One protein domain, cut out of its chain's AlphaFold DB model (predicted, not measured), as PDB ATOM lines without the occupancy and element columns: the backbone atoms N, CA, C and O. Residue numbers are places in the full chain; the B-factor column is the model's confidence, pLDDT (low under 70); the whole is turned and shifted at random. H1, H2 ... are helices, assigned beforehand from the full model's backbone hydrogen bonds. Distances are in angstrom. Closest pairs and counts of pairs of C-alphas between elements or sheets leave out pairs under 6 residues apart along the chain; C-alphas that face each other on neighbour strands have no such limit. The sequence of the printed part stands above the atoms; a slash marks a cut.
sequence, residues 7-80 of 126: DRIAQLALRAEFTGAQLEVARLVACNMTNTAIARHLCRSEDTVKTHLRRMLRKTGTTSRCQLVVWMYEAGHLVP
ATOM      1  N   ASP A   7      15.266 -21.856  34.432       49.50
ATOM      2  CA  ASP A   7      16.023 -22.607  35.448       49.50
ATOM      3  C   ASP A   7      15.649 -24.093  35.474       49.50
ATOM      4  O   ASP A   7      16.496 -24.960  35.693       49.50
ATOM      5  N   ARG A   8      14.386 -24.430  35.164       52.06
ATOM      6  CA  ARG A   8      13.984 -25.840  35.038       52.06
ATOM      7  C   ARG A   8      14.639 -26.491  33.815       52.06
ATOM      8  O   ARG A   8      15.012 -27.652  33.901       52.06
ATOM      9  N   ILE A   9      14.828 -25.757  32.718       53.09
ATOM     10  CA  ILE A   9      15.441 -26.272  31.484       53.09
ATOM     11  C   ILE A   9      16.921 -26.610  31.720       53.09
ATOM     12  O   ILE A   9      17.366 -27.694  31.346       53.09
ATOM     13  N   ALA A  10      17.656 -25.758  32.443       49.41
ATOM     14  CA  ALA A  10      19.038 -26.037  32.844       49.41
ATOM     15  C   ALA A  10      19.139 -27.262  33.778       49.41
ATOM     16  O   ALA A  10      20.012 -28.115  33.604       49.41
ATOM     17  N   GLN A  11      18.199 -27.412  34.720       49.25
ATOM     18  CA  GLN A  11      18.132 -28.575  35.615       49.25
ATOM     19  C   GLN A  11      17.758 -29.883  34.880       49.25
ATOM     20  O   GLN A  11      18.138 -30.973  35.319       49.25
ATOM     21  N   LEU A  12      17.002 -29.783  33.781       53.47
ATOM     22  CA  LEU A  12      16.580 -30.891  32.918       53.47
ATOM     23  C   LEU A  12      17.705 -31.342  31.974       53.47
ATOM     24  O   LEU A  12      17.947 -32.545  31.854       53.47
ATOM     25  N   ALA A  13      18.438 -30.394  31.386       51.88
ATOM     26  CA  ALA A  13      19.613 -30.656  30.554       51.88
ATOM     27  C   ALA A  13      20.717 -31.406  31.326       51.88
ATOM     28  O   ALA A  13      21.403 -32.259  30.769       51.88
ATOM     29  N   LEU A  14      20.839 -31.161  32.638       51.56
ATOM     30  CA  LEU A  14      21.884 -31.758  33.477       51.56
ATOM     31  C   LEU A  14      21.653 -33.237  33.855       51.56
ATOM     32  O   LEU A  14      22.535 -33.854  34.449       51.56
ATOM     33  N   ARG A  15      20.470 -33.819  33.595       53.09
ATOM     34  CA  ARG A  15      20.077 -35.119  34.189       53.09
ATOM     35  C   ARG A  15      19.731 -36.240  33.211       53.09
ATOM     36  O   ARG A  15      19.515 -37.370  33.658       53.09
ATOM     37  N   ALA A  16      19.724 -36.004  31.899       62.53
ATOM     38  CA  ALA A  16      19.319 -37.036  30.947       62.53
ATOM     39  C   ALA A  16      20.267 -37.234  29.755       62.53
ATOM     40  O   ALA A  16      19.949 -36.894  28.629       62.53
ATOM     41  N   GLU A  17      21.373 -37.954  29.961       76.62
ATOM     42  CA  GLU A  17      22.185 -38.468  28.840       76.62
ATOM     43  C   GLU A  17      21.423 -39.521  28.009       76.62
ATOM     44  O   GLU A  17      21.186 -40.645  28.465       76.62
ATOM     45  N   PHE A  18      20.981 -39.185  26.802       87.50
ATOM     46  CA  PHE A  18      20.383 -40.162  25.889       87.50
ATOM     47  C   PHE A  18      21.463 -40.915  25.121       87.50
ATOM     48  O   PHE A  18      22.471 -40.339  24.717       87.50
ATOM     49  N   THR A  19      21.234 -42.201  24.869       91.06
ATOM     50  CA  THR A  19      22.100 -42.957  23.960       91.06
ATOM     51  C   THR A  19      21.901 -42.492  22.514       91.06
ATOM     52  O   THR A  19      20.846 -41.954  22.170       91.06
ATOM     53  N   GLY A  20      22.870 -42.762  21.632       88.00
ATOM     54  CA  GLY A  20      22.751 -42.433  20.202       88.00
ATOM     55  C   GLY A  20      21.463 -42.974  19.568       88.00
ATOM     56  O   GLY A  20      20.716 -42.222  18.949       88.00
ATOM     57  N   ALA A  21      21.116 -44.235  19.848       89.44
ATOM     58  CA  ALA A  21      19.874 -44.849  19.369       89.44
ATOM     59  C   ALA A  21      18.602 -44.156  19.904       89.44
ATOM     60  O   ALA A  21      17.592 -44.070  19.210       89.44
ATOM     61  N   GLN A  22      18.626 -43.645  21.140       93.69
ATOM     62  CA  GLN A  22      17.504 -42.879  21.688       93.69
ATOM     63  C   GLN A  22      17.352 -41.529  20.986       93.69
ATOM     64  O   GLN A  22      16.230 -41.132  20.678       93.69
ATOM     65  N   LEU A  23      18.465 -40.856  20.686       93.06
ATOM     66  CA  LEU A  23      18.462 -39.601  19.937       93.06
ATOM     67  C   LEU A  23      17.980 -39.797  18.494       93.06
ATOM     68  O   LEU A  23      17.192 -38.991  18.007       93.06
ATOM     69  N   GLU A  24      18.377 -40.880  17.827       93.25
ATOM     70  CA  GLU A  24      17.867 -41.240  16.495       93.25
ATOM     71  C   GLU A  24      16.346 -41.420  16.500       93.25
ATOM     72  O   GLU A  24      15.642 -40.815  15.689       93.25
ATOM     73  N   VAL A  25      15.818 -42.182  17.466       94.81
ATOM     74  CA  VAL A  25      14.368 -42.337  17.637       94.81
ATOM     75  C   VAL A  25      13.708 -40.984  17.915       94.81
ATOM     76  O   VAL A  25      12.692 -40.673  17.297       94.81
ATOM     77  N   ALA A  26      14.272 -40.161  18.803       92.56
ATOM     78  CA  ALA A  26      13.712 -38.859  19.166       92.56
ATOM     79  C   ALA A  26      13.624 -37.882  17.979       92.56
ATOM     80  O   ALA A  26      12.633 -37.162  17.860       92.56
ATOM     81  N   ARG A  27      14.603 -37.892  17.065       93.31
ATOM     82  CA  ARG A  27      14.568 -37.072  15.840       93.31
ATOM     83  C   ARG A  27      13.397 -37.455  14.940       93.31
ATOM     84  O   ARG A  27      12.622 -36.600  14.531       93.31
ATOM     85  N   LEU A  28      13.208 -38.749  14.690       92.75
ATOM     86  CA  LEU A  28      12.115 -39.231  13.838       92.75
ATOM     87  C   LEU A  28      10.740 -39.050  14.503       92.75
ATOM     88  O   LEU A  28       9.728 -38.827  13.837       92.75
ATOM     89  N   VAL A  29      10.703 -39.108  15.836       93.00
ATOM     90  CA  VAL A  29       9.531 -38.751  16.642       93.00
ATOM     91  C   VAL A  29       9.159 -37.281  16.456       93.00
ATOM     92  O   VAL A  29       7.972 -36.995  16.303       93.00
ATOM     93  N   ALA A  30      10.140 -36.374  16.440       91.06
ATOM     94  CA  ALA A  30       9.922 -34.950  16.191       91.06
ATOM     95  C   ALA A  30       9.412 -34.672  14.767       91.06
ATOM     96  O   ALA A  30       8.628 -33.749  14.575       91.06
ATOM     97  N   CYS A  31       9.744 -35.533  13.800       89.12
ATOM     98  CA  CYS A  31       9.147 -35.545  12.458       89.12
ATOM     99  C   CYS A  31       7.729 -36.152  12.411       89.12
ATOM    100  O   CYS A  31       7.220 -36.444  11.332       89.12
ATOM    101  N   ASN A  32       7.099 -36.400  13.563       91.94
ATOM    102  CA  ASN A  32       5.770 -36.998  13.696       91.94
ATOM    103  C   ASN A  32       5.612 -38.382  13.019       91.94
ATOM    104  O   ASN A  32       4.507 -38.795  12.667       91.94
ATOM    105  N   MET A  33       6.703 -39.138  12.845       91.12
ATOM    106  CA  MET A  33       6.634 -40.484  12.266       91.12
ATOM    107  C   MET A  33       5.980 -41.474  13.235       91.12
ATOM    108  O   MET A  33       6.168 -41.382  14.447       91.12
ATOM    109  N   THR A  34       5.259 -42.476  12.722       93.81
ATOM    110  CA  THR A  34       4.700 -43.566  13.544       93.81
ATOM    111  C   THR A  34       5.790 -44.537  14.007       93.81
ATOM    112  O   THR A  34       6.854 -44.630  13.399       93.81
ATOM    113  N   ASN A  35       5.540 -45.316  15.066       94.31
ATOM    114  CA  ASN A  35       6.533 -46.278  15.570       94.31
ATOM    115  C   ASN A  35       6.908 -47.332  14.519       94.31
ATOM    116  O   ASN A  35       8.074 -47.696  14.415       94.31
ATOM    117  N   THR A  36       5.944 -47.773  13.708       91.81
ATOM    118  CA  THR A  36       6.179 -48.700  12.598       91.81
ATOM    119  C   THR A  36       7.045 -48.064  11.505       91.81
ATOM    120  O   THR A  36       7.945 -48.712  10.981       91.81
ATOM    121  N   ALA A  37       6.824 -46.785  11.174       89.19
ATOM    122  CA  ALA A  37       7.653 -46.072  10.199       89.19
ATOM    123  C   ALA A  37       9.087 -45.857  10.714       89.19
ATOM    124  O   ALA A  37      10.042 -46.075   9.975       89.19
ATOM    125  N   ILE A  38       9.241 -45.510  11.994       91.56
ATOM    126  CA  ILE A  38      10.546 -45.383  12.663       91.56
ATOM    127  C   ILE A  38      11.288 -46.720  12.666       91.56
ATOM    128  O   ILE A  38      12.468 -46.774  12.339       91.56
ATOM    129  N   ALA A  39      10.590 -47.802  13.008       91.62
ATOM    130  CA  ALA A  39      11.137 -49.152  13.021       91.62
ATOM    131  C   ALA A  39      11.703 -49.542  11.648       91.62
ATOM    132  O   ALA A  39      12.841 -49.996  11.561       91.62
ATOM    133  N   ARG A  40      10.954 -49.270  10.569       93.31
ATOM    134  CA  ARG A  40      11.431 -49.472   9.192       93.31
ATOM    135  C   ARG A  40      12.638 -48.593   8.864       93.31
ATOM    136  O   ARG A  40      13.600 -49.100   8.307       93.31
ATOM    137  N   HIS A  41      12.601 -47.311   9.228       91.38
ATOM    138  CA  HIS A  41      13.682 -46.368   8.930       91.38
ATOM    139  C   HIS A  41      15.000 -46.737   9.625       91.38
ATOM    140  O   HIS A  41      16.067 -46.584   9.045       91.38
ATOM    141  N   LEU A  42      14.929 -47.255  10.856       92.38
ATOM    142  CA  LEU A  42      16.100 -47.645  11.647       92.38
ATOM    143  C   LEU A  42      16.480 -49.128  11.499       92.38
ATOM    144  O   LEU A  42      17.392 -49.588  12.187       92.38
ATOM    145  N   CYS A  43      15.770 -49.897  10.664       95.06
ATOM    146  CA  CYS A  43      15.910 -51.355  10.564       95.06
ATOM    147  C   CYS A  43      15.819 -52.058  11.940       95.06
ATOM    148  O   CYS A  43      16.634 -52.916  12.282       95.06
ATOM    149  N   ARG A  44      14.834 -51.673  12.766       94.75
ATOM    150  CA  ARG A  44      14.562 -52.227  14.110       94.75
ATOM    151  C   ARG A  44      13.134 -52.760  14.212       94.75
ATOM    152  O   ARG A  44      12.296 -52.476  13.365       94.75
ATOM    153  N   SER A  45      12.827 -53.494  15.284       97.25
ATOM    154  CA  SER A  45      11.443 -53.872  15.594       97.25
ATOM    155  C   SER A  45      10.654 -52.699  16.185       97.25
ATOM    156  O   SER A  45      11.201 -51.847  16.892       97.25
ATOM    157  N   GLU A  46       9.339 -52.675  15.954       96.12
ATOM    158  CA  GLU A  46       8.450 -51.666  16.544       96.12
ATOM    159  C   GLU A  46       8.469 -51.703  18.081       96.12
ATOM    160  O   GLU A  46       8.412 -50.659  18.735       96.12
ATOM    161  N   ASP A  47       8.601 -52.892  18.668       96.44
ATOM    162  CA  ASP A  47       8.692 -53.063  20.119       96.44
ATOM    163  C   ASP A  47       9.968 -52.435  20.706       96.44
ATOM    164  O   ASP A  47       9.933 -51.777  21.751       96.44
ATOM    165  N   THR A  48      11.083 -52.512  19.972       96.44
ATOM    166  CA  THR A  48      12.329 -51.820  20.340       96.44
ATOM    167  C   THR A  48      12.116 -50.304  20.374       96.44
ATOM    168  O   THR A  48      12.512 -49.638  21.333       96.44
ATOM    169  N   VAL A  49      11.419 -49.747  19.377       94.31
ATOM    170  CA  VAL A  49      11.080 -48.312  19.329       94.31
ATOM    171  C   VAL A  49      10.188 -47.918  20.511       94.31
ATOM    172  O   VAL A  49      10.468 -46.928  21.191       94.31
ATOM    173  N   LYS A  50       9.149 -48.708  20.813       94.94
ATOM    174  CA  LYS A  50       8.274 -48.497  21.982       94.94
ATOM    175  C   LYS A  50       9.062 -48.536  23.291       94.94
ATOM    176  O   LYS A  50       8.847 -47.692  24.163       94.94
ATOM    177  N   THR A  51      10.005 -49.465  23.413       97.44
ATOM    178  CA  THR A  51      10.886 -49.580  24.580       97.44
ATOM    179  C   THR A  51      11.768 -48.346  24.739       97.44
ATOM    180  O   THR A  51      11.858 -47.799  25.842       97.44
ATOM    181  N   HIS A  52      12.386 -47.862  23.658       95.19
ATOM    182  CA  HIS A  52      13.161 -46.621  23.690       95.19
ATOM    183  C   HIS A  52      12.295 -45.434  24.114       95.19
ATOM    184  O   HIS A  52      12.665 -44.733  25.055       95.19
ATOM    185  N   LEU A  53      11.115 -45.265  23.511       95.69
ATOM    186  CA  LEU A  53      10.162 -44.209  23.865       95.69
ATOM    187  C   LEU A  53       9.773 -44.251  25.344       95.69
ATOM    188  O   LEU A  53       9.904 -43.249  26.038       95.69
ATOM    189  N   ARG A  54       9.366 -45.413  25.869       95.38
ATOM    190  CA  ARG A  54       8.984 -45.559  27.284       95.38
ATOM    191  C   ARG A  54      10.136 -45.206  28.228       95.38
ATOM    192  O   ARG A  54       9.912 -44.582  29.262       95.38
ATOM    193  N   ARG A  55      11.370 -45.593  27.884       92.25
ATOM    194  CA  ARG A  55      12.561 -45.233  28.669       92.25
ATOM    195  C   ARG A  55      12.822 -43.728  28.638       92.25
ATOM    196  O   ARG A  55      13.131 -43.176  29.685       92.25
ATOM    197  N   MET A  56      12.667 -43.076  27.485       93.12
ATOM    198  CA  MET A  56      12.847 -41.625  27.358       93.12
ATOM    199  C   MET A  56      11.770 -40.836  28.112       93.12
ATOM    200  O   MET A  56      12.106 -39.934  28.874       93.12
ATOM    201  N   LEU A  57      10.498 -41.226  27.985       88.69
ATOM    202  CA  LEU A  57       9.385 -40.640  28.744       88.69
ATOM    203  C   LEU A  57       9.639 -40.737  30.253       88.69
ATOM    204  O   LEU A  57       9.614 -39.735  30.962       88.69
ATOM    205  N   ARG A  58      10.012 -41.929  30.739       88.75
ATOM    206  CA  ARG A  58      10.350 -42.133  32.153       88.75
ATOM    207  C   ARG A  58      11.551 -41.294  32.596       88.75
ATOM    208  O   ARG A  58      11.535 -40.767  33.699       88.75
ATOM    209  N   LYS A  59      12.587 -41.185  31.758       87.94
ATOM    210  CA  LYS A  59      13.809 -40.432  32.080       87.94
ATOM    211  C   LYS A  59      13.559 -38.925  32.186       87.94
ATOM    212  O   LYS A  59      14.175 -38.266  33.011       87.94
ATOM    213  N   THR A  60      12.654 -38.407  31.362       84.75
ATOM    214  CA  THR A  60      12.309 -36.976  31.292       84.75
ATOM    215  C   THR A  60      11.150 -36.588  32.209       84.75
ATOM    216  O   THR A  60      10.925 -35.405  32.437       84.75
ATOM    217  N   GLY A  61      10.397 -37.567  32.725       83.69
ATOM    218  CA  GLY A  61       9.156 -37.331  33.468       83.69
ATOM    219  C   GLY A  61       7.990 -36.866  32.587       83.69
ATOM    220  O   GLY A  61       6.973 -36.418  33.110       83.69
ATOM    221  N   THR A  62       8.119 -36.960  31.262       86.62
ATOM    222  CA  THR A  62       7.057 -36.589  30.318       86.62
ATOM    223  C   THR A  62       6.053 -37.728  30.151       86.62
ATOM    224  O   THR A  62       6.394 -38.907  30.265       86.62
ATOM    225  N   THR A  63       4.792 -37.392  29.875       85.25
ATOM    226  CA  THR A  63       3.706 -38.386  29.775       85.25
ATOM    227  C   THR A  63       3.234 -38.625  28.348       85.25
ATOM    228  O   THR A  63       2.506 -39.583  28.091       85.25
ATOM    229  N   SER A  64       3.665 -37.793  27.396       89.31
ATOM    230  CA  SER A  64       3.255 -37.899  25.999       89.31
ATOM    231  C   SER A  64       4.411 -37.693  25.027       89.31
ATOM    232  O   SER A  64       5.423 -37.067  25.337       89.31
ATOM    233  N   ARG A  65       4.224 -38.202  23.804       92.25
ATOM    234  CA  ARG A  65       5.155 -38.024  22.681       92.25
ATOM    235  C   ARG A  65       5.441 -36.545  22.412       92.25
ATOM    236  O   ARG A  65       6.593 -36.183  22.219       92.25
ATOM    237  N   CYS A  66       4.409 -35.702  22.430       88.88
ATOM    238  CA  CYS A  66       4.561 -34.269  22.191       88.88
ATOM    239  C   CYS A  66       5.332 -33.590  23.326       88.88
ATOM    240  O   CYS A  66       6.247 -32.821  23.056       88.88
ATOM    241  N   GLN A  67       5.024 -33.921  24.586       84.88
ATOM    242  CA  GLN A  67       5.775 -33.393  25.728       84.88
ATOM    243  C   GLN A  67       7.249 -33.802  25.679       84.88
ATOM    244  O   GLN A  67       8.109 -32.983  25.977       84.88
ATOM    245  N   LEU A  68       7.549 -35.036  25.259       87.75
ATOM    246  CA  LEU A  68       8.926 -35.483  25.059       87.75
ATOM    247  C   LEU A  68       9.653 -34.648  24.001       87.75
ATOM    248  O   LEU A  68      10.799 -34.278  24.211       87.75
ATOM    249  N   VAL A  69       9.002 -34.346  22.876       88.81
ATOM    250  CA  VAL A  69       9.600 -33.530  21.805       88.81
ATOM    251  C   VAL A  69       9.896 -32.115  22.292       88.81
ATOM    252  O   VAL A  69      11.011 -31.642  22.102       88.81
ATOM    253  N   VAL A  70       8.936 -31.471  22.962       84.75
ATOM    254  CA  VAL A  70       9.127 -30.133  23.548       84.75
ATOM    255  C   VAL A  70      10.286 -30.146  24.540       84.75
ATOM    256  O   VAL A  70      11.206 -29.346  24.413       84.75
ATOM    257  N   TRP A  71      10.301 -31.125  25.450       86.38
ATOM    258  CA  TRP A  71      11.379 -31.297  26.421       86.38
ATOM    259  C   TRP A  71      12.748 -31.435  25.738       86.38
ATOM    260  O   TRP A  71      13.717 -30.810  26.156       86.38
ATOM    261  N   MET A  72      12.838 -32.230  24.665       86.38
ATOM    262  CA  MET A  72      14.093 -32.470  23.942       86.38
ATOM    263  C   MET A  72      14.584 -31.234  23.178       86.38
ATOM    264  O   MET A  72      15.795 -31.062  23.043       86.38
ATOM    265  N   TYR A  73      13.675 -30.383  22.694       83.94
ATOM    266  CA  TYR A  73      14.027 -29.084  22.114       83.94
ATOM    267  C   TYR A  73      14.529 -28.112  23.181       83.94
ATOM    268  O   TYR A  73      15.597 -27.531  23.018       83.94
ATOM    269  N   GLU A  74      13.796 -27.975  24.285       81.50
ATOM    270  CA  GLU A  74      14.165 -27.088  25.393       81.50
ATOM    271  C   GLU A  74      15.526 -27.467  25.988       81.50
ATOM    272  O   GLU A  74      16.376 -26.607  26.197       81.50
ATOM    273  N   ALA A  75      15.774 -28.763  26.195       80.94
ATOM    274  CA  ALA A  75      17.042 -29.275  26.711       80.94
ATOM    275  C   ALA A  75      18.190 -29.278  25.675       80.94
ATOM    276  O   ALA A  75      19.295 -29.713  25.996       80.94
ATOM    277  N   GLY A  76      17.953 -28.829  24.436       82.88
ATOM    278  CA  GLY A  76      18.976 -28.720  23.390       82.88
ATOM    279  C   GLY A  76      19.414 -30.048  22.757       82.88
ATOM    280  O   GLY A  76      20.408 -30.089  22.035       82.88
ATOM    281  N   HIS A  77      18.688 -31.147  22.992       85.06
ATOM    282  CA  HIS A  77      18.977 -32.450  22.376       85.06
ATOM    283  C   HIS A  77      18.471 -32.563  20.934       85.06
ATOM    284  O   HIS A  77      18.964 -33.393  20.163       85.06
ATOM    285  N   LEU A  78      17.476 -31.755  20.574       84.75
ATOM    286  CA  LEU A  78      16.985 -31.607  19.213       84.75
ATOM    287  C   LEU A  78      17.210 -30.172  18.752       84.75
ATOM    288  O   LEU A  78      16.902 -29.223  19.465       84.75
ATOM    289  N   VAL A  79      17.713 -30.031  17.529       74.75
ATOM    290  CA  VAL A  79      17.780 -28.747  16.835       74.75
ATOM    291  C   VAL A  79      16.595 -28.694  15.875       74.75
ATOM    292  O   VAL A  79      16.372 -29.678  15.159       74.75
ATOM    293  N   PRO A  80      15.808 -27.605  15.847       62.91
ATOM    294  CA  PRO A  80      14.747 -27.453  14.863       62.91
ATOM    295  C   PRO A  80      15.338 -27.557  13.460       62.91
ATOM    296  O   PRO A  80      16.285 -26.849  13.130       62.91
TER     297      PRO A  80
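AT A GLANCE: This is residues 7 to 80 of the 126 residues of the protein "DNA-binding CsgD family transcriptional regulator" of Saccharopolyspora gloriosae (UniProt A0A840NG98). What shape do these atoms make? The longest helix, H4, runs along one side, and three shorter helices pack crosswise on it: H3 at its first residues, H2 across its middle, H5 near its last residues. H1 sits loosely at one end of the long axis, near H5 but touching no helix. What is it made of, and how large is it? The printed part has 74 residues with five named helices in the order H1, H2, H3, H4, H5 and no named strand; the class is all helix. It is compact, with a radius of gyration of the C-alphas of 11.8 A, and elongated, spanning 38 by 23 by 21 A.

HOW THE PARTS SIT: What touches the longest helix? H4, residues 46 to 60, touches H2, residues 20 to 30, about perpendicular at 89 degrees; their closest C-alphas, of Gln 22 and His 52, are 6.1 A apart. With residues 46 to 50 alone it touches H3, residues 35 to 41, at a steep tilt of 68 degrees, only just short of about perpendicular, opposite ways, closest at the C-alphas of Ala 39 and Glu 46, 5.1 A. With residues 56 to 60 alone it touches H5, residues 65 to 74, at a steep tilt of 53 degrees, the same way, closest at the C-alphas of Leu 57 and Leu 68, 6.4 A. What else does H2 touch? H2 touches H5, with the closest C-alphas, of Ala 30 and Val 69, 5.8 A apart. H2 and H3 only just touch, with 3 pairs of C-alphas within 8 A, the closest those of Leu 28 and Ile 38 at 6.5 A; H3 and H5 are apart. Where is the first helix? H1, residues 7 to 13, is close to H5 but not clearly touching it: the closest C-alphas, of Ile 9 and Glu 74, are 6.3 A apart. What of the backbones? In H1, H2, H3, H4 and H5 every O i to N i+4 pair is within hydrogen-bond range.

IN THESE COORDINATES: Where does H4 run? It goes 21.2 A from C-alpha 46 at (8.450, -51.666, 16.544) to C-alpha 60 at (12.309, -36.976, 31.292). How long are the others? H2 measures 15.4 A, H5 14.4 A, H1 10.1 A and H3 9.8 A from first to last C-alpha; H1 begins at C-alpha 7, (16.023, -22.607, 35.448).

THE WHOLE: How far does it reach? The two C-alphas farthest apart, of Asp 7 and Cys 43, are 38.0 A apart. Are there cuts or long links? The printed part has no cut; the link from H1 to H2 is short and the other three are tight. Where is confidence low? The pLDDT is under 70 at residues 7 to 16 and residue 80.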